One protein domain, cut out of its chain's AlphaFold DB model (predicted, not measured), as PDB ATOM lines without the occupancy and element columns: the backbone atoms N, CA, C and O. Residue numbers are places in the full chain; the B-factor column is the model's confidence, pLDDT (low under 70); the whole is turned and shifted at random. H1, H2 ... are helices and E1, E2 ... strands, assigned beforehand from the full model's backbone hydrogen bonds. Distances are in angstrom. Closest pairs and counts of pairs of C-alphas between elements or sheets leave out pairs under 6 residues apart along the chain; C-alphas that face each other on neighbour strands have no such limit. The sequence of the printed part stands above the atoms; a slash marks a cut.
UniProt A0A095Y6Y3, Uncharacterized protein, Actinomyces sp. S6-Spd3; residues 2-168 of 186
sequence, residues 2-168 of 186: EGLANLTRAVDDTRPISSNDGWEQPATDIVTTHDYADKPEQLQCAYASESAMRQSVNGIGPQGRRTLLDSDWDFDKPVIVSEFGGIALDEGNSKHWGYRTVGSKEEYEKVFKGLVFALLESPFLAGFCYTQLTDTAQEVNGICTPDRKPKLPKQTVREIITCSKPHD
ATOM      1  N   GLU A   2      34.177  50.730  43.087       88.50
ATOM      2  CA  GLU A   2      34.772  50.746  44.441       88.50
ATOM      3  C   GLU A   2      34.560  52.061  45.223       88.50
ATOM      4  O   GLU A   2      34.111  52.042  46.365       88.50
ATOM      5  N   GLY A   3      34.780  53.224  44.595       93.00
ATOM      6  CA  GLY A   3      34.521  54.516  45.247       93.00
ATOM      7  C   GLY A   3      33.060  54.719  45.676       93.00
ATOM      8  O   GLY A   3      32.810  55.335  46.709       93.00
ATOM      9  N   LEU A   4      32.099  54.164  44.925       93.19
ATOM     10  CA  LEU A   4      30.681  54.210  45.291       93.19
ATOM     11  C   LEU A   4      30.387  53.255  46.453       93.19
ATOM     12  O   LEU A   4      29.693  53.650  47.380       93.19
ATOM     13  N   ALA A   5      30.962  52.048  46.447       92.38
ATOM     14  CA  ALA A   5      30.844  51.106  47.561       92.38
ATOM     15  C   ALA A   5      31.395  51.706  48.870       92.38
ATOM     16  O   ALA A   5      30.725  51.682  49.900       92.38
ATOM     17  N   ASN A   6      32.573  52.334  48.824       92.69
ATOM     18  CA  ASN A   6      33.176  52.966  49.999       92.69
ATOM     19  C   ASN A   6      32.367  54.167  50.506       92.69
ATOM     20  O   ASN A   6      32.218  54.329  51.716       92.69
ATOM     21  N   LEU A   7      31.803  54.978  49.604       96.00
ATOM     22  CA  LEU A   7      30.901  56.061  49.991       96.00
ATOM     23  C   LEU A   7      29.625  55.522  50.650       96.00
ATOM     24  O   LEU A   7      29.233  56.035  51.692       96.00
ATOM     25  N   THR A   8      29.006  54.481  50.083       95.56
ATOM     26  CA  THR A   8      27.828  53.829  50.674       95.56
ATOM     27  C   THR A   8      28.126  53.359  52.095       95.56
ATOM     28  O   THR A   8      27.364  53.681  53.001       95.56
ATOM     29  N   ARG A   9      29.277  52.705  52.313       94.44
ATOM     30  CA  ARG A   9      29.708  52.241  53.642       94.44
ATOM     31  C   ARG A   9      29.937  53.386  54.627       94.44
ATOM     32  O   ARG A   9      29.641  53.252  55.804       94.44
ATOM     33  N   ALA A  10      30.466  54.517  54.158       96.94
ATOM     34  CA  ALA A  10      30.673  55.695  54.998       96.94
ATOM     35  C   ALA A  10      29.356  56.386  55.397       96.94
ATOM     36  O   ALA A  10      29.300  57.040  56.435       96.94
ATOM     37  N   VAL A  11      28.315  56.269  54.566       97.75
ATOM     38  CA  VAL A  11      26.975  56.804  54.853       97.75
ATOM     39  C   VAL A  11      26.193  55.878  55.787       97.75
ATOM     40  O   VAL A  11      25.475  56.367  56.657       97.75
ATOM     41  N   ASP A  12      26.318  54.562  55.611       97.44
ATOM     42  CA  ASP A  12      25.663  53.544  56.430       97.44
ATOM     43  C   ASP A  12      26.510  52.266  56.469       97.44
ATOM     44  O   ASP A  12      26.633  51.559  55.468       97.44
ATOM     45  N   ASP A  13      27.072  51.955  57.637       95.38
ATOM     46  CA  ASP A  13      27.893  50.766  57.873       95.38
ATOM     47  C   ASP A  13      27.092  49.580  58.442       95.38
ATOM     48  O   ASP A  13      27.655  48.522  58.722       95.38
ATOM     49  N   THR A  14      25.770  49.721  58.592       97.06
ATOM     50  CA  THR A  14      24.912  48.700  59.216       97.06
ATOM     51  C   THR A  14      24.330  47.685  58.229       97.06
ATOM     52  O   THR A  14      23.733  46.690  58.649       97.06
ATOM     53  N   ARG A  15      24.472  47.921  56.917       96.44
ATOM     54  CA  ARG A  15      23.895  47.095  55.844       96.44
ATOM     55  C   ARG A  15      24.978  46.571  54.895       96.44
ATOM     56  O   ARG A  15      25.914  47.307  54.597       96.44
ATOM     57  N   PRO A  16      24.837  45.334  54.380       95.88
ATOM     58  CA  PRO A  16      25.779  44.793  53.409       95.88
ATOM     59  C   PRO A  16      25.656  45.507  52.062       95.88
ATOM     60  O   PRO A  16      24.565  45.894  51.636       95.88
ATOM     61  N   ILE A  17      26.778  45.618  51.364       95.19
ATOM     62  CA  ILE A  17      26.880  46.214  50.037       95.19
ATOM     63  C   ILE A  17      26.970  45.108  48.982       95.19
ATOM     64  O   ILE A  17      27.852  44.255  49.049       95.19
ATOM     65  N   SER A  18      26.084  45.166  47.982       94.69
ATOM     66  CA  SER A  18      26.240  44.474  46.694       94.69
ATOM     67  C   SER A  18      26.723  45.488  45.656       94.69
ATOM     68  O   SER A  18      26.103  46.540  45.474       94.69
ATOM     69  N   SER A  19      27.854  45.213  45.007       93.44
ATOM     70  CA  SER A  19      28.531  46.141  44.090       93.44
ATOM     71  C   SER A  19      28.734  45.499  42.725       93.44
ATOM     72  O   SER A  19      29.477  44.538  42.633       93.44
ATOM     73  N   ASN A  20      28.145  46.060  41.663       93.88
ATOM     74  CA  ASN A  20      28.139  45.482  40.306       93.88
ATOM     75  C   ASN A  20      27.534  44.064  40.255       93.88
ATOM     76  O   ASN A  20      28.145  43.133  39.733       93.88
ATOM     77  N   ASP A  21      26.348  43.929  40.852       94.56
ATOM     78  CA  ASP A  21      25.617  42.673  41.045       94.56
ATOM     79  C   ASP A  21      25.649  41.750  39.815       94.56
ATOM     80  O   ASP A  21      25.346  42.186  38.706       94.56
ATOM     81  N   GLY A  22      26.045  40.489  40.012       92.81
ATOM     82  CA  GLY A  22      26.077  39.455  38.974       92.81
ATOM     83  C   GLY A  22      27.215  39.529  37.957       92.81
ATOM     84  O   GLY A  22      27.365  38.607  37.153       92.81
ATOM     85  N   TRP A  23      28.020  40.589  37.997       93.00
ATOM     86  CA  TRP A  23      29.105  40.868  37.057       93.00
ATOM     87  C   TRP A  23      30.461  40.897  37.786       93.00
ATOM     88  O   TRP A  23      30.676  40.162  38.752       93.00
ATOM     89  N   GLU A  24      31.400  41.716  37.310       94.00
ATOM     90  CA  GLU A  24      32.711  41.918  37.918       94.00
ATOM     91  C   GLU A  24      32.600  42.813  39.169       94.00
ATOM     92  O   GLU A  24      32.475  44.033  39.054       94.00
ATOM     93  N   GLN A  25      32.628  42.226  40.363       93.75
ATOM     94  CA  GLN A  25      32.303  42.882  41.633       93.75
ATOM     95  C   GLN A  25      33.565  43.334  42.389       93.75
ATOM     96  O   GLN A  25      34.294  42.492  42.923       93.75
ATOM     97  N   PRO A  26      33.830  44.653  42.483       91.12
ATOM     98  CA  PRO A  26      34.797  45.211  43.422       91.12
ATOM     99  C   PRO A  26      34.118  45.588  44.747       91.12
ATOM    100  O   PRO A  26      32.999  46.112  44.743       91.12
ATOM    101  N   ALA A  27      34.816  45.403  45.864       90.06
ATOM    102  CA  ALA A  27      34.441  45.833  47.210       90.06
ATOM    103  C   ALA A  27      32.991  45.480  47.602       90.06
ATOM    104  O   ALA A  27      32.212  46.353  47.994       90.06
ATOM    105  N   THR A  28      32.634  44.197  47.483       94.12
ATOM    106  CA  THR A  28      31.302  43.655  47.804       94.12
ATOM    107  C   THR A  28      31.320  42.824  49.092       94.12
ATOM    108  O   THR A  28      32.258  42.057  49.324       94.12
ATOM    109  N   ASP A  29      30.269  42.938  49.906       95.62
ATOM    110  CA  ASP A  29      30.082  42.125  51.119       95.62
ATOM    111  C   ASP A  29      29.328  40.814  50.813       95.62
ATOM    112  O   ASP A  29      29.312  39.886  51.621       95.62
ATOM    113  N   ILE A  30      28.699  40.727  49.634       96.31
ATOM    114  CA  ILE A  30      27.962  39.559  49.139       96.31
ATOM    115  C   ILE A  30      28.449  39.262  47.722       96.31
ATOM    116  O   ILE A  30      28.442  40.148  46.867       96.31
ATOM    117  N   VAL A  31      28.855  38.021  47.458       96.81
ATOM    118  CA  VAL A  31      29.158  37.576  46.093       96.81
ATOM    119  C   VAL A  31      27.849  37.247  45.397       96.81
ATOM    120  O   VAL A  31      27.052  36.461  45.907       96.81
ATOM    121  N   THR A  32      27.634  37.817  44.223       96.81
ATOM    122  CA  THR A  32      26.405  37.620  43.452       96.81
ATOM    123  C   THR A  32      26.700  37.044  42.069       96.81
ATOM    124  O   THR A  32      27.739  37.335  41.487       96.81
ATOM    125  N   THR A  33      25.832  36.197  41.526       96.19
ATOM    126  CA  THR A  33      25.953  35.706  40.143       96.19
ATOM    127  C   THR A  33      24.616  35.803  39.418       96.19
ATOM    128  O   THR A  33      23.561  35.521  39.984       96.19
ATOM    129  N   HIS A  34      24.666  36.188  38.142       96.31
ATOM    130  CA  HIS A  34      23.555  36.012  37.211       96.31
ATOM    131  C   HIS A  34      23.801  34.714  36.453       96.31
ATOM    132  O   HIS A  34      24.763  34.620  35.692       96.31
ATOM    133  N   ASP A  35      22.977  33.701  36.693       96.62
ATOM    134  CA  ASP A  35      23.137  32.380  36.095       96.62
ATOM    135  C   ASP A  35      21.835  31.922  35.441       96.62
ATOM    136  O   ASP A  35      20.920  31.386  36.070       96.62
ATOM    137  N   TYR A  36      21.758  32.158  34.135       95.50
ATOM    138  CA  TYR A  36      20.612  31.808  33.305       95.50
ATOM    139  C   TYR A  36      20.766  30.450  32.611       95.50
ATOM    140  O   TYR A  36      20.247  30.252  31.509       95.50
ATOM    141  N   ALA A  37      21.477  29.512  33.239       94.69
ATOM    142  CA  ALA A  37      21.482  28.119  32.819       94.69
ATOM    143  C   ALA A  37      20.055  27.608  32.542       94.69
ATOM    144  O   ALA A  37      19.143  27.735  33.364       94.69
ATOM    145  N   ASP A  38      19.860  27.012  31.367       89.62
ATOM    146  CA  ASP A  38      18.550  26.577  30.879       89.62
ATOM    147  C   ASP A  38      18.173  25.170  31.373       89.62
ATOM    148  O   ASP A  38      17.036  24.711  31.186       89.62
ATOM    149  N   LYS A  39      19.124  24.485  32.018       94.12
ATOM    150  CA  LYS A  39      19.009  23.118  32.529       94.12
ATOM    151  C   LYS A  39      19.407  23.036  34.007       94.12
ATOM    152  O   LYS A  39      20.470  23.537  34.372       94.12
ATOM    153  N   PRO A  40      18.625  22.341  34.857       95.75
ATOM    154  CA  PRO A  40      18.963  22.138  36.270       95.75
ATOM    155  C   PRO A  40      20.364  21.560  36.495       95.75
ATOM    156  O   PRO A  40      21.062  21.967  37.419       95.75
ATOM    157  N   GLU A  41      20.805  20.657  35.619       96.50
ATOM    158  CA  GLU A  41      22.090  19.966  35.735       96.50
ATOM    159  C   GLU A  41      23.287  20.921  35.588       96.50
ATOM    160  O   GLU A  41      24.353  20.667  36.144       96.50
ATOM    161  N   GLN A  42      23.124  22.034  34.866       95.94
ATOM    162  CA  GLN A  42      24.160  23.063  34.740       95.94
ATOM    163  C   GLN A  42      24.326  23.842  36.050       95.94
ATOM    164  O   GLN A  42      25.454  24.022  36.501       95.94
ATOM    165  N   LEU A  43      23.217  24.228  36.694       97.06
ATOM    166  CA  LEU A  43      23.253  24.873  38.012       97.06
ATOM    167  C   LEU A  43      23.822  23.919  39.070       97.06
ATOM    168  O   LEU A  43      24.685  24.303  39.855       97.06
ATOM    169  N   GLN A  44      23.417  22.645  39.054       95.25
ATOM    170  CA  GLN A  44      24.008  21.636  39.937       95.25
ATOM    171  C   GLN A  44      25.521  21.520  39.710       95.25
ATOM    172  O   GLN A  44      26.289  21.541  40.667       95.25
ATOM    173  N   CYS A  45      25.972  21.466  38.455       95.38
ATOM    174  CA  CYS A  45      27.396  21.429  38.124       95.38
ATOM    175  C   CYS A  45      28.156  22.645  38.677       95.38
ATOM    176  O   CYS A  45      29.256  22.478  39.193       95.38
ATOM    177  N   ALA A  46      27.565  23.842  38.616       95.62
ATOM    178  CA  ALA A  46      28.190  25.087  39.058       95.62
ATOM    179  C   ALA A  46      28.243  25.257  40.590       95.62
ATOM    180  O   ALA A  46      29.140  25.947  41.083       95.62
ATOM    181  N   TYR A  47      27.315  24.638  41.336       95.62
ATOM    182  CA  TYR A  47      27.092  24.946  42.758       95.62
ATOM    183  C   TYR A  47      27.048  23.729  43.711       95.62
ATOM    184  O   TYR A  47      26.797  23.909  44.905       95.62
ATOM    185  N   ALA A  48      27.288  22.495  43.249       92.75
ATOM    186  CA  ALA A  48      27.177  21.290  44.093       92.75
ATOM    187  C   ALA A  48      28.419  20.956  44.944       92.75
ATOM    188  O   ALA A  48      28.298  20.236  45.935       92.75
ATOM    189  N   SER A  49      29.613  21.435  44.581       93.38
ATOM    190  CA  SER A  49      30.867  21.126  45.288       93.38
ATOM    191  C   SER A  49      31.699  22.377  45.559       93.38
ATOM    192  O   SER A  49      31.553  23.391  44.881       93.38
ATOM    193  N   GLU A  50      32.626  22.295  46.518       93.81
ATOM    194  CA  GLU A  50      33.547  23.401  46.809       93.81
ATOM    195  C   GLU A  50      34.386  23.760  45.576       93.81
ATOM    196  O   GLU A  50      34.559  24.934  45.261       93.81
ATOM    197  N   SER A  51      34.879  22.754  44.846       94.88
ATOM    198  CA  SER A  51      35.665  22.977  43.631       94.88
ATOM    199  C   SER A  51      34.856  23.697  42.551       94.88
ATOM    200  O   SER A  51      35.376  24.615  41.920       94.88
ATOM    201  N   ALA A  52      33.586  23.319  42.372       94.94
ATOM    202  CA  ALA A  52      32.678  23.978  41.442       94.94
ATOM    203  C   ALA A  52      32.398  25.425  41.863       94.94
ATOM    204  O   ALA A  52      32.548  26.336  41.055       94.94
ATOM    205  N   MET A  53      32.107  25.658  43.146       94.50
ATOM    206  CA  MET A  53      31.905  27.004  43.688       94.50
ATOM    207  C   MET A  53      33.113  27.908  43.465       94.50
ATOM    208  O   MET A  53      32.968  29.026  42.972       94.50
ATOM    209  N   ARG A  54      34.321  27.429  43.790       95.06
ATOM    210  CA  ARG A  54      35.557  28.191  43.571       95.06
ATOM    211  C   ARG A  54      35.782  28.470  42.090       95.06
ATOM    212  O   ARG A  54      36.193  29.571  41.749       95.06
ATOM    213  N   GLN A  55      35.481  27.521  41.204       93.50
ATOM    214  CA  GLN A  55      35.559  27.759  39.763       93.50
ATOM    215  C   GLN A  55      34.566  28.841  39.310       93.50
ATOM    216  O   GLN A  55      34.961  29.743  38.573       93.50
ATOM    217  N   SER A  56      33.318  28.781  39.777       93.25
ATOM    218  CA  SER A  56      32.254  29.733  39.435       93.25
ATOM    219  C   SER A  56      32.518  31.148  39.971       93.25
ATOM    220  O   SER A  56      32.184  32.132  39.313       93.25
ATOM    221  N   VAL A  57      33.121  31.273  41.161       94.81
ATOM    222  CA  VAL A  57      33.340  32.567  41.833       94.81
ATOM    223  C   VAL A  57      34.736  33.153  41.576       94.81
ATOM    224  O   VAL A  57      34.853  34.339  41.279       94.81
ATOM    225  N   ASN A  58      35.798  32.349  41.657       95.19
ATOM    226  CA  ASN A  58      37.182  32.835  41.521       95.19
ATOM    227  C   ASN A  58      37.699  32.726  40.079       95.19
ATOM    228  O   ASN A  58      38.612  33.452  39.679       95.19
ATOM    229  N   GLY A  59      37.116  31.817  39.293       92.19
ATOM    230  CA  GLY A  59      37.442  31.615  37.887       92.19
ATOM    231  C   GLY A  59      36.635  32.508  36.944       92.19
ATOM    232  O   GLY A  59      36.400  33.689  37.200       92.19
ATOM    233  N   ILE A  60      36.243  31.927  35.810       92.06
ATOM    234  CA  ILE A  60      35.322  32.543  34.858       92.06
ATOM    235  C   ILE A  60      33.916  32.060  35.208       92.06
ATOM    236  O   ILE A  60      33.607  30.883  35.029       92.06
ATOM    237  N   GLY A  61      33.101  32.972  35.730       89.75
ATOM    238  CA  GLY A  61      31.728  32.713  36.134       89.75
ATOM    239  C   GLY A  61      30.769  32.535  34.951       89.75
ATOM    240  O   GLY A  61      31.179  32.636  33.787       89.75
ATOM    241  N   PRO A  62      29.471  32.313  35.229       89.50
ATOM    242  CA  PRO A  62      28.449  32.005  34.219       89.50
ATOM    243  C   PRO A  62      28.320  33.073  33.120       89.50
ATOM    244  O   PRO A  62      28.015  32.754  31.974       89.50
ATOM    245  N   GLN A  63      28.671  34.323  33.431       86.75
ATOM    246  CA  GLN A  63      28.661  35.447  32.488       86.75
ATOM    247  C   GLN A  63      29.887  35.499  31.557       86.75
ATOM    248  O   GLN A  63      30.058  36.456  30.797       86.75
ATOM    249  N   GLY A  64      30.773  34.501  31.615       91.50
ATOM    250  CA  GLY A  64      31.983  34.437  30.792       91.50
ATOM    251  C   GLY A  64      33.075  35.417  31.226       91.50
ATOM    252  O   GLY A  64      33.946  35.762  30.428       91.50
ATOM    253  N   ARG A  65      33.036  35.885  32.481       91.69
ATOM    254  CA  ARG A  65      33.991  36.846  33.059       91.69
ATOM    255  C   ARG A  65      34.323  36.495  34.506       91.69
ATOM    256  O   ARG A  65      33.678  35.634  35.093       91.69
ATOM    257  N   ARG A  66      35.332  37.156  35.081       93.25
ATOM    258  CA  ARG A  66      35.645  37.009  36.511       93.25
ATOM    259  C   ARG A  66      34.558  37.653  37.365       93.25
ATOM    260  O   ARG A  66      34.168  38.780  37.086       93.25
ATOM    261  N   THR A  67      34.134  36.963  38.418       93.88
ATOM    262  CA  THR A  67      33.125  37.469  39.359       93.88
ATOM    263  C   THR A  67      33.753  38.420  40.377       93.88
ATOM    264  O   THR A  67      33.275  39.534  40.548       93.88
ATOM    265  N   LEU A  68      34.857  38.027  41.021       93.50
ATOM    266  CA  LEU A  68      35.576  38.868  41.984       93.50
ATOM    267  C   LEU A  68      36.843  39.477  41.379       93.50
ATOM    268  O   LEU A  68      37.613  38.799  40.693       93.50
ATOM    269  N   LEU A  69      37.053  40.768  41.646       90.88
ATOM    270  CA  LEU A  69      38.202  41.523  41.135       90.88
ATOM    271  C   LEU A  69      39.326  41.705  42.161       90.88
ATOM    272  O   LEU A  69      40.488  41.756  41.761       90.88
ATOM    273  N   ASP A  70      38.988  41.773  43.450       85.19
ATOM    274  CA  ASP A  70      39.935  42.177  44.497       85.19
ATOM    275  C   ASP A  70      40.704  40.987  45.077       85.19
ATOM    276  O   ASP A  70      41.932  40.996  45.151       85.19
ATOM    277  N   SER A  71      39.975  39.947  45.482       89.25
ATOM    278  CA  SER A  71      40.525  38.732  46.073       89.25
ATOM    279  C   SER A  71      39.666  37.527  45.725       89.25
ATOM    280  O   SER A  71      38.466  37.649  45.470       89.25
ATOM    281  N   ASP A  72      40.285  36.355  45.770       93.75
ATOM    282  CA  ASP A  72      39.562  35.097  45.678       93.75
ATOM    283  C   ASP A  72      38.651  34.925  46.903       93.75
ATOM    284  O   ASP A  72      38.999  35.300  48.025       93.75
ATOM    285  N   TRP A  73      37.467  34.369  46.670       95.31
ATOM    286  CA  TRP A  73      36.550  33.927  47.707       95.31
ATOM    287  C   TRP A  73      37.098  32.690  48.415       95.31
ATOM    288  O   TRP A  73      37.532  31.726  47.766       95.31
ATOM    289  N   ASP A  74      37.017  32.712  49.743       93.62
ATOM    290  CA  ASP A  74      37.438  31.616  50.612       93.62
ATOM    291  C   ASP A  74      36.488  31.457  51.804       93.62
ATOM    292  O   ASP A  74      36.882  31.534  52.964       93.62
ATOM    293  N   PHE A  75      35.195  31.283  51.505       91.50
ATOM    294  CA  PHE A  75      34.125  31.168  52.506       91.50
ATOM    295  C   PHE A  75      33.982  32.387  53.440       91.50
ATOM    296  O   PHE A  75      33.322  32.308  54.475       91.50
ATOM    297  N   ASP A  76      34.558  33.526  53.058       93.12
ATOM    298  CA  ASP A  76      34.623  34.768  53.834       93.12
ATOM    299  C   ASP A  76      33.346  35.619  53.731       93.12
ATOM    300  O   ASP A  76      33.096  36.482  54.571       93.12
ATOM    301  N   LYS A  77      32.516  35.363  52.716       94.00
ATOM    302  CA  LYS A  77      31.255  36.071  52.445       94.00
ATOM    303  C   LYS A  77      30.212  35.154  51.797       94.00
ATOM    304  O   LYS A  77      30.584  34.170  51.150       94.00
ATOM    305  N   PRO A  78      28.906  35.440  51.959       96.31
ATOM    306  CA  PRO A  78      27.843  34.664  51.323       96.31
ATOM    307  C   PRO A  78      27.881  34.783  49.795       96.31
ATOM    308  O   PRO A  78      28.190  35.848  49.257       96.31
ATOM    309  N   VAL A  79      27.504  33.699  49.113       97.06
ATOM    310  CA  VAL A  79      27.310  33.658  47.656       97.06
ATOM    311  C   VAL A  79      25.823  33.498  47.344       97.06
ATOM    312  O   VAL A  79      25.163  32.632  47.920       97.06
ATOM    313  N   ILE A  80      25.284  34.329  46.456       97.62
ATOM    314  CA  ILE A  80      23.870  34.347  46.059       97.62
ATOM    315  C   ILE A  80      23.777  34.304  44.534       97.62
ATOM    316  O   ILE A  80      24.437  35.084  43.856       97.62
ATOM    317  N   VAL A  81      22.906  33.456  43.986       97.94
ATOM    318  CA  VAL A  81      22.512  33.573  42.572       97.94
ATOM    319  C   VAL A  81      21.432  34.653  42.482       97.94
ATOM    320  O   VAL A  81      20.257  34.389  42.738       97.94
ATOM    321  N   SER A  82      21.837  35.900  42.242       97.44
ATOM    322  CA  SER A  82      20.972  37.086  42.308       97.44
ATOM    323  C   SER A  82      20.046  37.229  41.102       97.44
ATOM    324  O   SER A  82      19.036  37.923  41.200       97.44
ATOM    325  N   GLU A  83      20.333  36.524  40.009       97.25
ATOM    326  CA  GLU A  83      19.408  36.353  38.896       97.25
ATOM    327  C   GLU A  83      19.513  34.938  38.329       97.25
ATOM    328  O   GLU A  83      20.605  34.443  38.057       97.25
ATOM    329  N   PHE A  84      18.370  34.289  38.126       97.12
ATOM    330  CA  PHE A  84      18.252  33.026  37.397       97.12
ATOM    331  C   PHE A  84      16.815  32.835  36.911       97.12
ATOM    332  O   PHE A  84      15.909  33.607  37.239       97.12
ATOM    333  N   GLY A  85      16.590  31.754  36.168       94.12
ATOM    334  CA  GLY A  85      15.277  31.387  35.656       94.12
ATOM    335  C   GLY A  85      15.201  31.683  34.173       94.12
ATOM    336  O   GLY A  85      15.608  30.856  33.366       94.12
ATOM    337  N   GLY A  86      14.658  32.842  33.795       92.31
ATOM    338  CA  GLY A  86      14.627  33.214  32.379       92.31
ATOM    339  C   GLY A  86      13.659  32.382  31.526       92.31
ATOM    340  O   GLY A  86      13.852  32.284  30.316       92.31
ATOM    341  N   ILE A  87      12.633  31.770  32.129       94.44
ATOM    342  CA  ILE A  87      11.730  30.840  31.436       94.44
ATOM    343  C   ILE A  87      10.541  31.594  30.827       94.44
ATOM    344  O   ILE A  87       9.661  32.060  31.549       94.44
ATOM    345  N   ALA A  88      10.467  31.653  29.503       93.06
ATOM    346  CA  ALA A  88       9.317  32.150  28.760       93.06
ATOM    347  C   ALA A  88       8.278  31.036  28.551       93.06
ATOM    348  O   ALA A  88       8.571  30.021  27.926       93.06
ATOM    349  N   LEU A  89       7.052  31.228  29.046       90.38
ATOM    350  CA  LEU A  89       5.913  30.363  28.721       90.38
ATOM    351  C   LEU A  89       5.207  30.916  27.477       90.38
ATOM    352  O   LEU A  89       4.572  31.967  27.556       90.38
ATOM    353  N   ASP A  90       5.315  30.205  26.357       86.44
ATOM    354  CA  ASP A  90       4.698  30.570  25.081       86.44
ATOM    355  C   ASP A  90       3.654  29.519  24.672       86.44
ATOM    356  O   ASP A  90       3.963  28.512  24.039       86.44
ATOM    357  N   GLU A  91       2.389  29.767  25.026       78.62
ATOM    358  CA  GLU A  91       1.239  28.923  24.658       78.62
ATOM    359  C   GLU A  91       0.721  29.227  23.225       78.62
ATOM    360  O   GLU A  91      -0.477  29.126  22.955       78.62
ATOM    361  N   GLY A  92       1.605  29.624  22.296       66.19
ATOM    362  CA  GLY A  92       1.291  29.809  20.871       66.19
ATOM    363  C   GLY A  92       1.189  31.263  20.387       66.19
ATOM    364  O   GLY A  92       0.509  31.523  19.395       66.19
ATOM    365  N   ASN A  93       1.852  32.211  21.054       58.44
ATOM    366  CA  ASN A  93       1.882  33.636  20.713       58.44
ATOM    367  C   ASN A  93       3.334  34.122  20.529       58.44
ATOM    368  O   ASN A  93       4.014  34.570  21.457       58.44
ATOM    369  N   SER A  94       3.807  34.058  19.285       58.56
ATOM    370  CA  SER A  94       5.209  34.292  18.944       58.56
ATOM    371  C   SER A  94       5.563  35.781  18.842       58.56
ATOM    372  O   SER A  94       5.159  36.464  17.900       58.56
ATOM    373  N   LYS A  95       6.356  36.262  19.817       59.06
ATOM    374  CA  LYS A  95       7.394  37.325  19.712       59.06
ATOM    375  C   LYS A  95       8.018  37.692  21.071       59.06
ATOM    376  O   LYS A  95       8.372  38.845  21.302       59.06
ATOM    377  N   HIS A  96       8.153  36.733  21.978       67.56
ATOM    378  CA  HIS A  96       8.626  37.025  23.326       67.56
ATOM    379  C   HIS A  96      10.012  36.440  23.591       67.56
ATOM    380  O   HIS A  96      10.370  35.405  23.029       67.56
ATOM    381  N   TRP A  97      10.793  37.128  24.424       73.12
ATOM    382  CA  TRP A  97      12.160  36.742  24.753       73.12
ATOM    383  C   TRP A  97      12.244  36.117  26.152       73.12
ATOM    384  O   TRP A  97      11.600  36.568  27.102       73.12
ATOM    385  N   GLY A  98      13.063  35.070  26.246       67.25
ATOM    386  CA  GLY A  98      13.491  34.398  27.467       67.25
ATOM    387  C   GLY A  98      14.715  33.529  27.168       67.25
ATOM    388  O   GLY A  98      14.983  33.203  26.011       67.25
ATOM    389  N   TYR A  99      15.456  33.149  28.205       79.69
ATOM    390  CA  TYR A  99      16.623  32.266  28.100       79.69
ATOM    391  C   TYR A  99      16.227  30.828  27.752       79.69
ATOM    392  O   TYR A  99      16.981  30.115  27.092       79.69
ATOM    393  N   ARG A 100      15.012  30.424  28.139       87.38
ATOM    394  CA  ARG A 100      14.383  29.172  27.719       87.38
ATOM    395  C   ARG A 100      12.907  29.386  27.427       87.38
ATOM    396  O   ARG A 100      12.184  29.858  28.295       87.38
ATOM    397  N   THR A 101      12.443  28.968  26.255       90.12
ATOM    398  CA  THR A 101      11.015  28.990  25.905       90.12
ATOM    399  C   THR A 101      10.410  27.602  26.068       90.12
ATOM    400  O   THR A 101      10.988  26.618  25.611       90.12
ATOM    401  N   VAL A 102       9.252  27.527  26.718       92.31
ATOM    402  CA  VAL A 102       8.484  26.295  26.942       92.31
ATOM    403  C   VAL A 102       7.067  26.457  26.407       92.31
ATOM    404  O   VAL A 102       6.493  27.545  26.477       92.31
ATOM    405  N   GLY A 103       6.508  25.374  25.868       91.31
ATOM    406  CA  GLY A 103       5.232  25.417  25.141       91.31
ATOM    407  C   GLY A 103       3.989  25.160  25.995       91.31
ATOM    408  O   GLY A 103       2.871  25.275  25.501       91.31
ATOM    409  N   SER A 104       4.163  24.753  27.256       93.44
ATOM    410  CA  SER A 104       3.050  24.397  28.138       93.44
ATOM    411  C   SER A 104       3.353  24.681  29.606       93.44
ATOM    412  O   SER A 104       4.512  24.790  30.021       93.44
ATOM    413  N   LYS A 105       2.297  24.776  30.420       95.00
ATOM    414  CA  LYS A 105       2.413  24.993  31.870       95.00
ATOM    415  C   LYS A 105       3.068  23.821  32.585       95.00
ATOM    416  O   LYS A 105       3.802  24.035  33.543       95.00
ATOM    417  N   GLU A 106       2.842  22.602  32.110       96.06
ATOM    418  CA  GLU A 106       3.455  21.390  32.655       96.06
ATOM    419  C   GLU A 106       4.971  21.406  32.436       96.06
ATOM    420  O   GLU A 106       5.741  21.088  33.345       96.06
ATOM    421  N   GLU A 107       5.416  21.819  31.243       95.44
ATOM    422  CA  GLU A 107       6.842  21.990  30.976       95.44
ATOM    423  C   GLU A 107       7.420  23.148  31.799       95.44
ATOM    424  O   GLU A 107       8.469  22.984  32.424       95.44
ATOM    425  N   TYR A 108       6.717  24.282  31.872       96.12
ATOM    426  CA  TYR A 108       7.114  25.420  32.702       96.12
ATOM    427  C   TYR A 108       7.311  25.023  34.166       96.12
ATOM    428  O   TYR A 108       8.359  25.315  34.737       96.12
ATOM    429  N   GLU A 109       6.355  24.307  34.766       97.38
ATOM    430  CA  GLU A 109       6.456  23.821  36.144       97.38
ATOM    431  C   GLU A 109       7.658  22.899  36.333       97.38
ATOM    432  O   GLU A 109       8.418  23.072  37.288       97.38
ATOM    433  N   LYS A 110       7.869  21.951  35.413       97.50
ATOM    434  CA  LYS A 110       9.001  21.021  35.477       97.50
ATOM    435  C   LYS A 110      10.339  21.760  35.475       97.50
ATOM    436  O   LYS A 110      11.205  21.453  36.294       97.50
ATOM    437  N   VAL A 111      10.513  22.717  34.564       96.69
ATOM    438  CA  VAL A 111      11.758  23.486  34.431       96.69
ATOM    439  C   VAL A 111      11.941  24.416  35.623       96.69
ATOM    440  O   VAL A 111      12.996  24.393  36.249       96.69
ATOM    441  N   PHE A 112      10.906  25.173  35.987       97.56
ATOM    442  CA  PHE A 112      10.930  26.086  37.127       97.56
ATOM    443  C   PHE A 112      11.307  25.361  38.422       97.56
ATOM    444  O   PHE A 112      12.233  25.776  39.118       97.56
ATOM    445  N   LYS A 113      10.650  24.230  38.705       97.25
ATOM    446  CA  LYS A 113      10.966  23.388  39.860       97.25
ATOM    447  C   LYS A 113      12.403  22.879  39.816       97.25
ATOM    448  O   LYS A 113      13.085  22.943  40.832       97.25
ATOM    449  N   GLY A 114      12.855  22.386  38.663       96.88
ATOM    450  CA  GLY A 114      14.212  21.873  38.495       96.88
ATOM    451  C   GLY A 114      15.282  22.929  38.773       96.88
ATOM    452  O   GLY A 114      16.201  22.662  39.539       96.88
ATOM    453  N   LEU A 115      15.141  24.135  38.210       97.50
ATOM    454  CA  LEU A 115      16.107  25.221  38.420       97.50
ATOM    455  C   LEU A 115      16.142  25.679  39.883       97.50
ATOM    456  O   LEU A 115      17.218  25.819  40.454       97.50
ATOM    457  N   VAL A 116      14.976  25.862  40.518       97.19
ATOM    458  CA  VAL A 116      14.910  26.243  41.941       97.19
ATOM    459  C   VAL A 116      15.538  25.162  42.824       97.19
ATOM    460  O   VAL A 116      16.305  25.476  43.731       97.19
ATOM    461  N   PHE A 117      15.240  23.888  42.561       96.19
ATOM    462  CA  PHE A 117      15.749  22.786  43.376       96.19
ATOM    463  C   PHE A 117      17.260  22.617  43.210       96.19
ATOM    464  O   PHE A 117      17.933  22.423  44.213       96.19
ATOM    465  N   ALA A 118      17.805  22.800  42.004       95.75
ATOM    466  CA  ALA A 118      19.248  22.780  41.774       95.75
ATOM    467  C   ALA A 118      20.010  23.786  42.658       95.75
ATOM    468  O   ALA A 118      21.078  23.465  43.173       95.75
ATOM    469  N   LEU A 119      19.448  24.982  42.876       95.81
ATOM    470  CA  LEU A 119      20.042  25.986  43.765       95.81
ATOM    471  C   LEU A 119      19.803  25.677  45.247       95.81
ATOM    472  O   LEU A 119      20.723  25.824  46.050       95.81
ATOM    473  N   LEU A 120      18.602  25.215  45.622       94.19
ATOM    474  CA  LEU A 120      18.298  24.797  47.000       94.19
ATOM    475  C   LEU A 120      19.172  23.621  47.465       94.19
ATOM    476  O   LEU A 120      19.493  23.526  48.650       94.19
ATOM    477  N   GLU A 121      19.553  22.733  46.544       92.38
ATOM    478  CA  GLU A 121      20.427  21.580  46.783       92.38
ATOM    479  C   GLU A 121      21.904  21.962  46.970       92.38
ATOM    480  O   GLU A 121      22.669  21.140  47.481       92.38
ATOM    481  N   SER A 122      22.310  23.197  46.656       93.00
ATOM    482  CA  SER A 122      23.668  23.666  46.940       93.00
ATOM    483  C   SER A 122      23.888  23.855  48.450       93.00
ATOM    484  O   SER A 122      23.156  24.618  49.083       93.00
ATOM    485  N   PRO A 123      24.931  23.245  49.046       90.81
ATOM    486  CA  PRO A 123      25.295  23.502  50.440       90.81
ATOM    487  C   PRO A 123      26.128  24.788  50.619       90.81
ATOM    488  O   PRO A 123      26.496  25.115  51.748       90.81
ATOM    489  N   PHE A 124      26.447  25.495  49.529       92.25
ATOM    490  CA  PHE A 124      27.345  26.654  49.510       92.25
ATOM    491  C   PHE A 124      26.625  27.984  49.275       92.25
ATOM    492  O   PHE A 124      27.100  29.026  49.727       92.25
ATOM    493  N   LEU A 125      25.490  27.962  48.571       94.88
ATOM    494  CA  LEU A 125      24.704  29.162  48.319       94.88
ATOM    495  C   LEU A 125      23.975  29.620  49.587       94.88
ATOM    496  O   LEU A 125      23.342  28.839  50.298       94.88
ATOM    497  N   ALA A 126      24.024  30.924  49.841       94.75
ATOM    498  CA  ALA A 126      23.258  31.575  50.896       94.75
ATOM    499  C   ALA A 126      21.813  31.881  50.463       94.75
ATOM    500  O   ALA A 126      20.949  32.091  51.314       94.75
ATOM    501  N   GLY A 127      21.538  31.893  49.156       94.62
ATOM    502  CA  GLY A 127      20.205  32.114  48.610       94.62
ATOM    503  C   GLY A 127      20.205  32.334  47.102       94.62
ATOM    504  O   GLY A 127      21.226  32.185  46.428       94.62
ATOM    505  N   PHE A 128      19.039  32.716  46.588       97.00
ATOM    506  CA  PHE A 128      18.831  33.074  45.190       97.00
ATOM    507  C   PHE A 128      17.750  34.150  45.049       97.00
ATOM    508  O   PHE A 128      16.928  34.341  45.949       97.00
ATOM    509  N   CYS A 129      17.700  34.802  43.891       97.44
ATOM    510  CA  CYS A 129      16.625  35.700  43.490       97.44
ATOM    511  C   CYS A 129      16.172  35.358  42.062       97.44
ATOM    512  O   CYS A 129      16.959  35.361  41.122       97.44
ATOM    513  N   TYR A 130      14.898  34.978  41.915       96.69
ATOM    514  CA  TYR A 130      14.342  34.584  40.620       96.69
ATOM    515  C   TYR A 130      14.020  35.822  39.784       96.69
ATOM    516  O   TYR A 130      13.248  36.681  40.226       96.69
ATOM    517  N   THR A 131      14.525  35.859  38.553       93.25
ATOM    518  CA  THR A 131      14.205  36.908  37.582       93.25
ATOM    519  C   THR A 131      13.091  36.400  36.665       93.25
ATOM    520  O   THR A 131      13.310  35.514  35.839       93.25
ATOM    521  N   GLN A 132      11.857  36.894  36.781       92.69
ATOM    522  CA  GLN A 132      11.382  38.029  37.599       92.69
ATOM    523  C   GLN A 132       9.979  37.786  38.179       92.69
ATOM    524  O   GLN A 132       9.352  36.755  37.932       92.69
ATOM    525  N   LEU A 133       9.459  38.722  38.984       95.50
ATOM    526  CA  LEU A 133       8.115  38.594  39.567       95.50
ATOM    527  C   LEU A 133       7.014  38.653  38.496       95.50
ATOM    528  O   LEU A 133       6.074  37.860  38.535       95.50
ATOM    529  N   THR A 134       7.118  39.593  37.558       96.19
ATOM    530  CA  THR A 134       6.146  39.836  36.483       96.19
ATOM    531  C   THR A 134       6.856  39.960  35.152       96.19
ATOM    532  O   THR A 134       7.964  40.478  35.113       96.19
ATOM    533  N   ASP A 135       6.194  39.568  34.072       94.06
ATOM    534  CA  ASP A 135       6.644  39.889  32.718       94.06
ATOM    535  C   ASP A 135       6.800  41.407  32.536       94.06
ATOM    536  O   ASP A 135       5.936  42.185  32.959       94.06
ATOM    537  N   THR A 136       7.885  41.811  31.874       91.12
ATOM    538  CA  THR A 136       8.269  43.208  31.665       91.12
ATOM    539  C   THR A 136       8.525  43.458  30.180       91.12
ATOM    540  O   THR A 136       9.562  43.100  29.628       91.12
ATOM    541  N   ALA A 137       7.573  44.120  29.518       87.50
ATOM    542  CA  ALA A 137       7.632  44.425  28.087       87.50
ATOM    543  C   ALA A 137       7.911  43.178  27.220       87.50
ATOM    544  O   ALA A 137       7.026  42.341  27.066       87.50
ATOM    545  N   GLN A 138       9.103  43.070  26.623       84.88
ATOM    546  CA  GLN A 138       9.476  41.928  25.776       84.88
ATOM    547  C   GLN A 138       9.990  40.720  26.573       84.88
ATOM    548  O   GLN A 138      10.042  39.614  26.030       84.88
ATOM    549  N   GLU A 139      10.352  40.919  27.841       86.94
ATOM    550  CA  GLU A 139      10.810  39.865  28.739       86.94
ATOM    551  C   GLU A 139       9.604  39.184  29.384       86.94
ATOM    552  O   GLU A 139       8.941  39.745  30.258       86.94
ATOM    553  N   VAL A 140       9.311  37.958  28.952       91.50
ATOM    554  CA  VAL A 140       8.171  37.177  29.469       91.50
ATOM    555  C   VAL A 140       8.604  36.040  30.391       91.50
ATOM    556  O   VAL A 140       7.965  34.989  30.475       91.50
ATOM    557  N   ASN A 141       9.721  36.239  31.082       93.12
ATOM    558  CA  ASN A 141      10.293  35.313  32.054       93.12
ATOM    559  C   ASN A 141       9.749  35.499  33.483       93.12
ATOM    560  O   ASN A 141      10.278  34.912  34.424       93.12
ATOM    561  N   GLY A 142       8.695  36.294  33.680       94.88
ATOM    562  CA  GLY A 142       8.083  36.483  34.987       94.88
ATOM    563  C   GLY A 142       7.374  35.228  35.499       94.88
ATOM    564  O   GLY A 142       6.789  34.478  34.718       94.88
ATOM    565  N   ILE A 143       7.329  35.016  36.819       96.00
ATOM    566  CA  ILE A 143       6.422  34.011  37.419       96.00
ATOM    567  C   ILE A 143       4.946  34.429  37.317       96.00
ATOM    568  O   ILE A 143       4.037  33.597  37.417       96.00
ATOM    569  N   CYS A 144       4.699  35.721  37.098       95.69
ATOM    570  CA  CYS A 144       3.397  36.293  36.793       95.69
ATOM    571  C   CYS A 144       3.397  36.988  35.427       95.69
ATOM    572  O   CYS A 144       4.413  37.481  34.954       95.69
ATOM    573  N   THR A 145       2.208  37.107  34.849       94.12
ATOM    574  CA  THR A 145       1.905  38.036  33.746       94.12
ATOM    575  C   THR A 145       2.062  39.509  34.177       94.12
ATOM    576  O   THR A 145       2.134  39.772  35.387       94.12
ATOM    577  N   PRO A 146       2.021  40.488  33.246       94.25
ATOM    578  CA  PRO A 146       2.104  41.916  33.587       94.25
ATOM    579  C   PRO A 146       1.005  42.382  34.559       94.25
ATOM    580  O   PRO A 146       1.242  43.221  35.426       94.25
ATOM    581  N   ASP A 147      -0.178  41.760  34.502       95.19
ATOM    582  CA  ASP A 147      -1.308  42.020  35.407       95.19
ATOM    583  C   ASP A 147      -1.158  41.348  36.789       95.19
ATOM    584  O   ASP A 147      -2.125  41.246  37.548       95.19
ATOM    585  N   ARG A 148       0.029  40.819  37.121       95.50
ATOM    586  CA  ARG A 148       0.307  40.062  38.358       95.50
ATOM    587  C   ARG A 148      -0.550  38.800  38.512       95.50
ATOM    588  O   ARG A 148      -0.793  38.341  39.632       95.50
ATOM    589  N   LYS A 149      -1.001  38.211  37.399       95.62
ATOM    590  CA  LYS A 149      -1.653  36.892  37.404       95.62
ATOM    591  C   LYS A 149      -0.571  35.808  37.329       95.62
ATOM    592  O   LYS A 149       0.163  35.808  36.340       95.62
ATOM    593  N   PRO A 150      -0.452  34.917  38.329       95.81
ATOM    594  CA  PRO A 150       0.527  33.830  38.326       95.81
ATOM    595  C   PRO A 150       0.366  32.898  37.122       95.81
ATOM    596  O   PRO A 150      -0.763  32.570  36.751       95.81
ATOM    597  N   LYS A 151       1.482  32.447  36.541       95.31
ATOM    598  CA  LYS A 151       1.485  31.489  35.418       95.31
ATOM    599  C   LYS A 151       1.165  30.059  35.858       95.31
ATOM    600  O   LYS A 151       0.546  29.303  35.111       95.31
ATOM    601  N   LEU A 152       1.519  29.729  37.099       97.38
ATOM    602  CA  LEU A 152       1.154  28.499  37.805       97.38
ATOM    603  C   LEU A 152       0.222  28.811  38.985       97.38
ATOM    604  O   LEU A 152       0.195  29.953  39.456       97.38
ATOM    605  N   PRO A 153      -0.515  27.823  39.527       97.81
ATOM    606  CA  PRO A 153      -1.245  28.008  40.776       97.81
ATOM    607  C   PRO A 153      -0.330  28.553  41.885       97.81
ATOM    608  O   PRO A 153       0.789  28.082  42.078       97.81
ATOM    609  N   LYS A 154      -0.810  29.543  42.651       96.12
ATOM    610  CA  LYS A 154      -0.017  30.204  43.712       96.12
ATOM    611  C   LYS A 154       0.571  29.217  44.718       96.12
ATOM    612  O   LYS A 154       1.683  29.418  45.196       96.12
ATOM    613  N   GLN A 155      -0.193  28.177  45.045       97.19
ATOM    614  CA  GLN A 155       0.239  27.134  45.964       97.19
ATOM    615  C   GLN A 155       1.433  26.354  45.400       97.19
ATOM    616  O   GLN A 155       2.423  26.214  46.109       97.19
ATOM    617  N   THR A 156       1.397  25.969  44.121       97.62
ATOM    618  CA  THR A 156       2.519  25.318  43.428       97.62
ATOM    619  C   THR A 156       3.786  26.173  43.479       97.62
ATOM    620  O   THR A 156       4.845  25.688  43.866       97.62
ATOM    621  N   VAL A 157       3.684  27.471  43.162       96.75
ATOM    622  CA  VAL A 157       4.839  28.391  43.219       96.75
ATOM    623  C   VAL A 157       5.405  28.482  44.636       96.75
ATOM    624  O   VAL A 157       6.617  28.400  44.823       96.75
ATOM    625  N   ARG A 158       4.532  28.622  45.641       95.56
ATOM    626  CA  ARG A 158       4.938  28.674  47.049       95.56
ATOM    627  C   ARG A 158       5.666  27.398  47.460       95.56
ATOM    628  O   ARG A 158       6.737  27.494  48.040       95.56
ATOM    629  N   GLU A 159       5.103  26.234  47.153       96.56
ATOM    630  CA  GLU A 159       5.689  24.934  47.491       96.56
ATOM    631  C   GLU A 159       7.075  24.746  46.873       96.56
ATOM    632  O   GLU A 159       7.961  24.220  47.540       96.56
ATOM    633  N   ILE A 160       7.283  25.209  45.637       96.31
ATOM    634  CA  ILE A 160       8.589  25.164  44.973       96.31
ATOM    635  C   ILE A 160       9.586  26.108  45.661       96.31
ATOM    636  O   ILE A 160      10.671  25.672  46.036       96.31
ATOM    637  N   ILE A 161       9.219  27.379  45.859       94.69
ATOM    638  CA  ILE A 161      10.126  28.415  46.383       94.69
ATOM    639  C   ILE A 161      10.486  28.193  47.856       94.69
ATOM    640  O   ILE A 161      11.623  28.432  48.249       94.69
ATOM    641  N   THR A 162       9.539  27.750  48.686       91.25
ATOM    642  CA  THR A 162       9.760  27.576  50.132       91.25
ATOM    643  C   THR A 162      10.120  26.140  50.512       91.25
ATOM    644  O   THR A 162      10.000  25.770  51.680       91.25
ATOM    645  N   CYS A 163      10.481  25.295  49.544       91.00
ATOM    646  CA  CYS A 163      10.808  23.901  49.809       91.00
ATOM    647  C   CYS A 163      12.078  23.805  50.662       91.00
ATOM    648  O   CYS A 163      13.148  24.215  50.229       91.00
ATOM    649  N   SER A 164      11.978  23.217  51.856       84.50
ATOM    650  CA  SER A 164      13.142  22.990  52.722       84.50
ATOM    651  C   SER A 164      13.746  21.593  52.587       84.50
ATOM    652  O   SER A 164      14.866  21.385  53.037       84.50
ATOM    653  N   LYS A 165      13.038  20.641  51.961       80.19
ATOM    654  CA  LYS A 165      13.479  19.238  51.835       80.19
ATOM    655  C   LYS A 165      14.884  19.076  51.233       80.19
ATOM    656  O   LYS A 165      15.614  18.219  51.721       80.19
ATOM    657  N   PRO A 166      15.301  19.870  50.226       76.00
ATOM    658  CA  PRO A 166      16.669  19.808  49.711       76.00
ATOM    659  C   PRO A 166      17.763  20.070  50.757       76.00
ATOM    660  O   PRO A 166      18.888  19.617  50.583       76.00
ATOM    661  N   HIS A 167      17.448  20.767  51.856       74.50
ATOM    662  CA  HIS A 167      18.403  21.028  52.934       74.50
ATOM    663  C   HIS A 167      18.574  19.854  53.901       74.50
ATOM    664  O   HIS A 167      19.592  19.795  54.588       74.50
ATOM    665  N   ASP A 168      17.624  18.913  53.960       74.69
ATOM    666  CA  ASP A 168      17.644  17.813  54.936       74.69
ATOM    667  C   ASP A 168      18.840  16.860  54.725       74.69
ATOM    668  O   ASP A 168      19.239  16.141  55.640       74.69
TER     669      ASP A 168
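AT A GLANCE: This is residues 2 to 168 of the 186 residues of an uncharacterized protein of Actinomyces sp. S6-Spd3 (UniProt A0A095Y6Y3). A small parallel sheet of three strands, E1, E2 and E5, makes a wall with the helices H2 and H4 packed over one face of it, both running along the strands over E2. E2 runs on into a small second sheet, E3 with E4, near the first part of H4; H5 packs on H4, H3 makes a corner with H2, and H1 lies farthest out, beyond a long link. The printed part has 167 residues with five named helices and five named strands, in the order H1 E1 H2 H3 E2 E3 E4 H4 E5 H5. The larger sheet has the order E1 E2 E5 and the smaller one E3 E4, both parallel; the class is mixed, helices and strands, though under half of the residues, 76, are in named elements. The whole is compact, with a radius of gyration of the C-alphas of 16.9 A, and spans 49 by 34 by 29 A.

HOW THE PARTS SIT: H1, residues 2 to 11, touches no helix and is not on the larger sheet. E1, residues 31 to 35, is an edge strand of that sheet; its neighbour is the inner strand E2, residues 79 to 85, parallel at 19 degrees, with N 35 and O 83 at 2.8 A and N 80 and O 31 at 2.8 A, within hydrogen-bond range. On the other side of E2 is the edge strand E5, residues 125 to 131, parallel at 28 degrees, with N 126 and O 79 at 2.8 A. H2, residues 40 to 47, is on the sheet over E2, with a height over the sheet of 10.1 A; it runs along the strands, at 17 degrees to E2 on the local plane. H3, residues 50 to 58, touches H2 only at the corner, about perpendicular at 81 degrees; their closest C-alphas, of Ala 46 and Ala 52, are 5.2 A apart. H3 only grazes the sheet, with residues 53 to 57. E3, residues 87 to 89, follows E2 after one residue, and E2 runs on into it at 23 degrees. E3 and E4, residues 100 to 102, are parallel neighbours at 27 degrees, with N 88 and O 100 at 2.8 A. H4, residues 105 to 120, lies on the same face of the larger sheet as H2, over E2, at a height over the sheet of 10.6 A. H2 and H4 touch at a shallow tilt of 15 degrees, the same way; their closest C-alphas, of Pro 40 and Leu 115, are 4.7 A apart. The closest C-alphas of E3 and H4, of Leu 89 and Tyr 108, are 6.5 A apart. H5, residues 154 to 161, touches residues 113 to 117 of H4 alone, the same way, at a shallow tilt of 32 degrees, only just short of steep; the closest C-alphas, of Lys 113 and Ile 160, are 5.9 A apart. In H1, H2, H3, H4 and H5 every O i to N i+4 pair is within hydrogen-bond range.

IN THESE COORDINATES: H1 begins at C-alpha 2, (34.772, 50.746, 44.441), and is 14.3 A long. E1 measures 12.8 A, H2 10.8 A and H3 11.4 A. E2 is 17.1 A long, from C-alpha 79 at (27.310, 33.658, 47.656). E3 and E4 have three residues each. H4 is the longest helix, 21.9 A; E5 is 16.9 A long. H5, 10.6 A, ends at C-alpha 161, (10.126, 28.415, 46.383).

THE WHOLE: The two C-alphas farthest apart, of Ala 10 and Gly 92, are 51.9 A apart. The printed part has no cut. The long links are H1 to E1, H3 to E2 and E5 to H5, the last with 22 residues. The mean pLDDT of the printed part is 92.3; residues 92 to 96 and residue 98 are under 70.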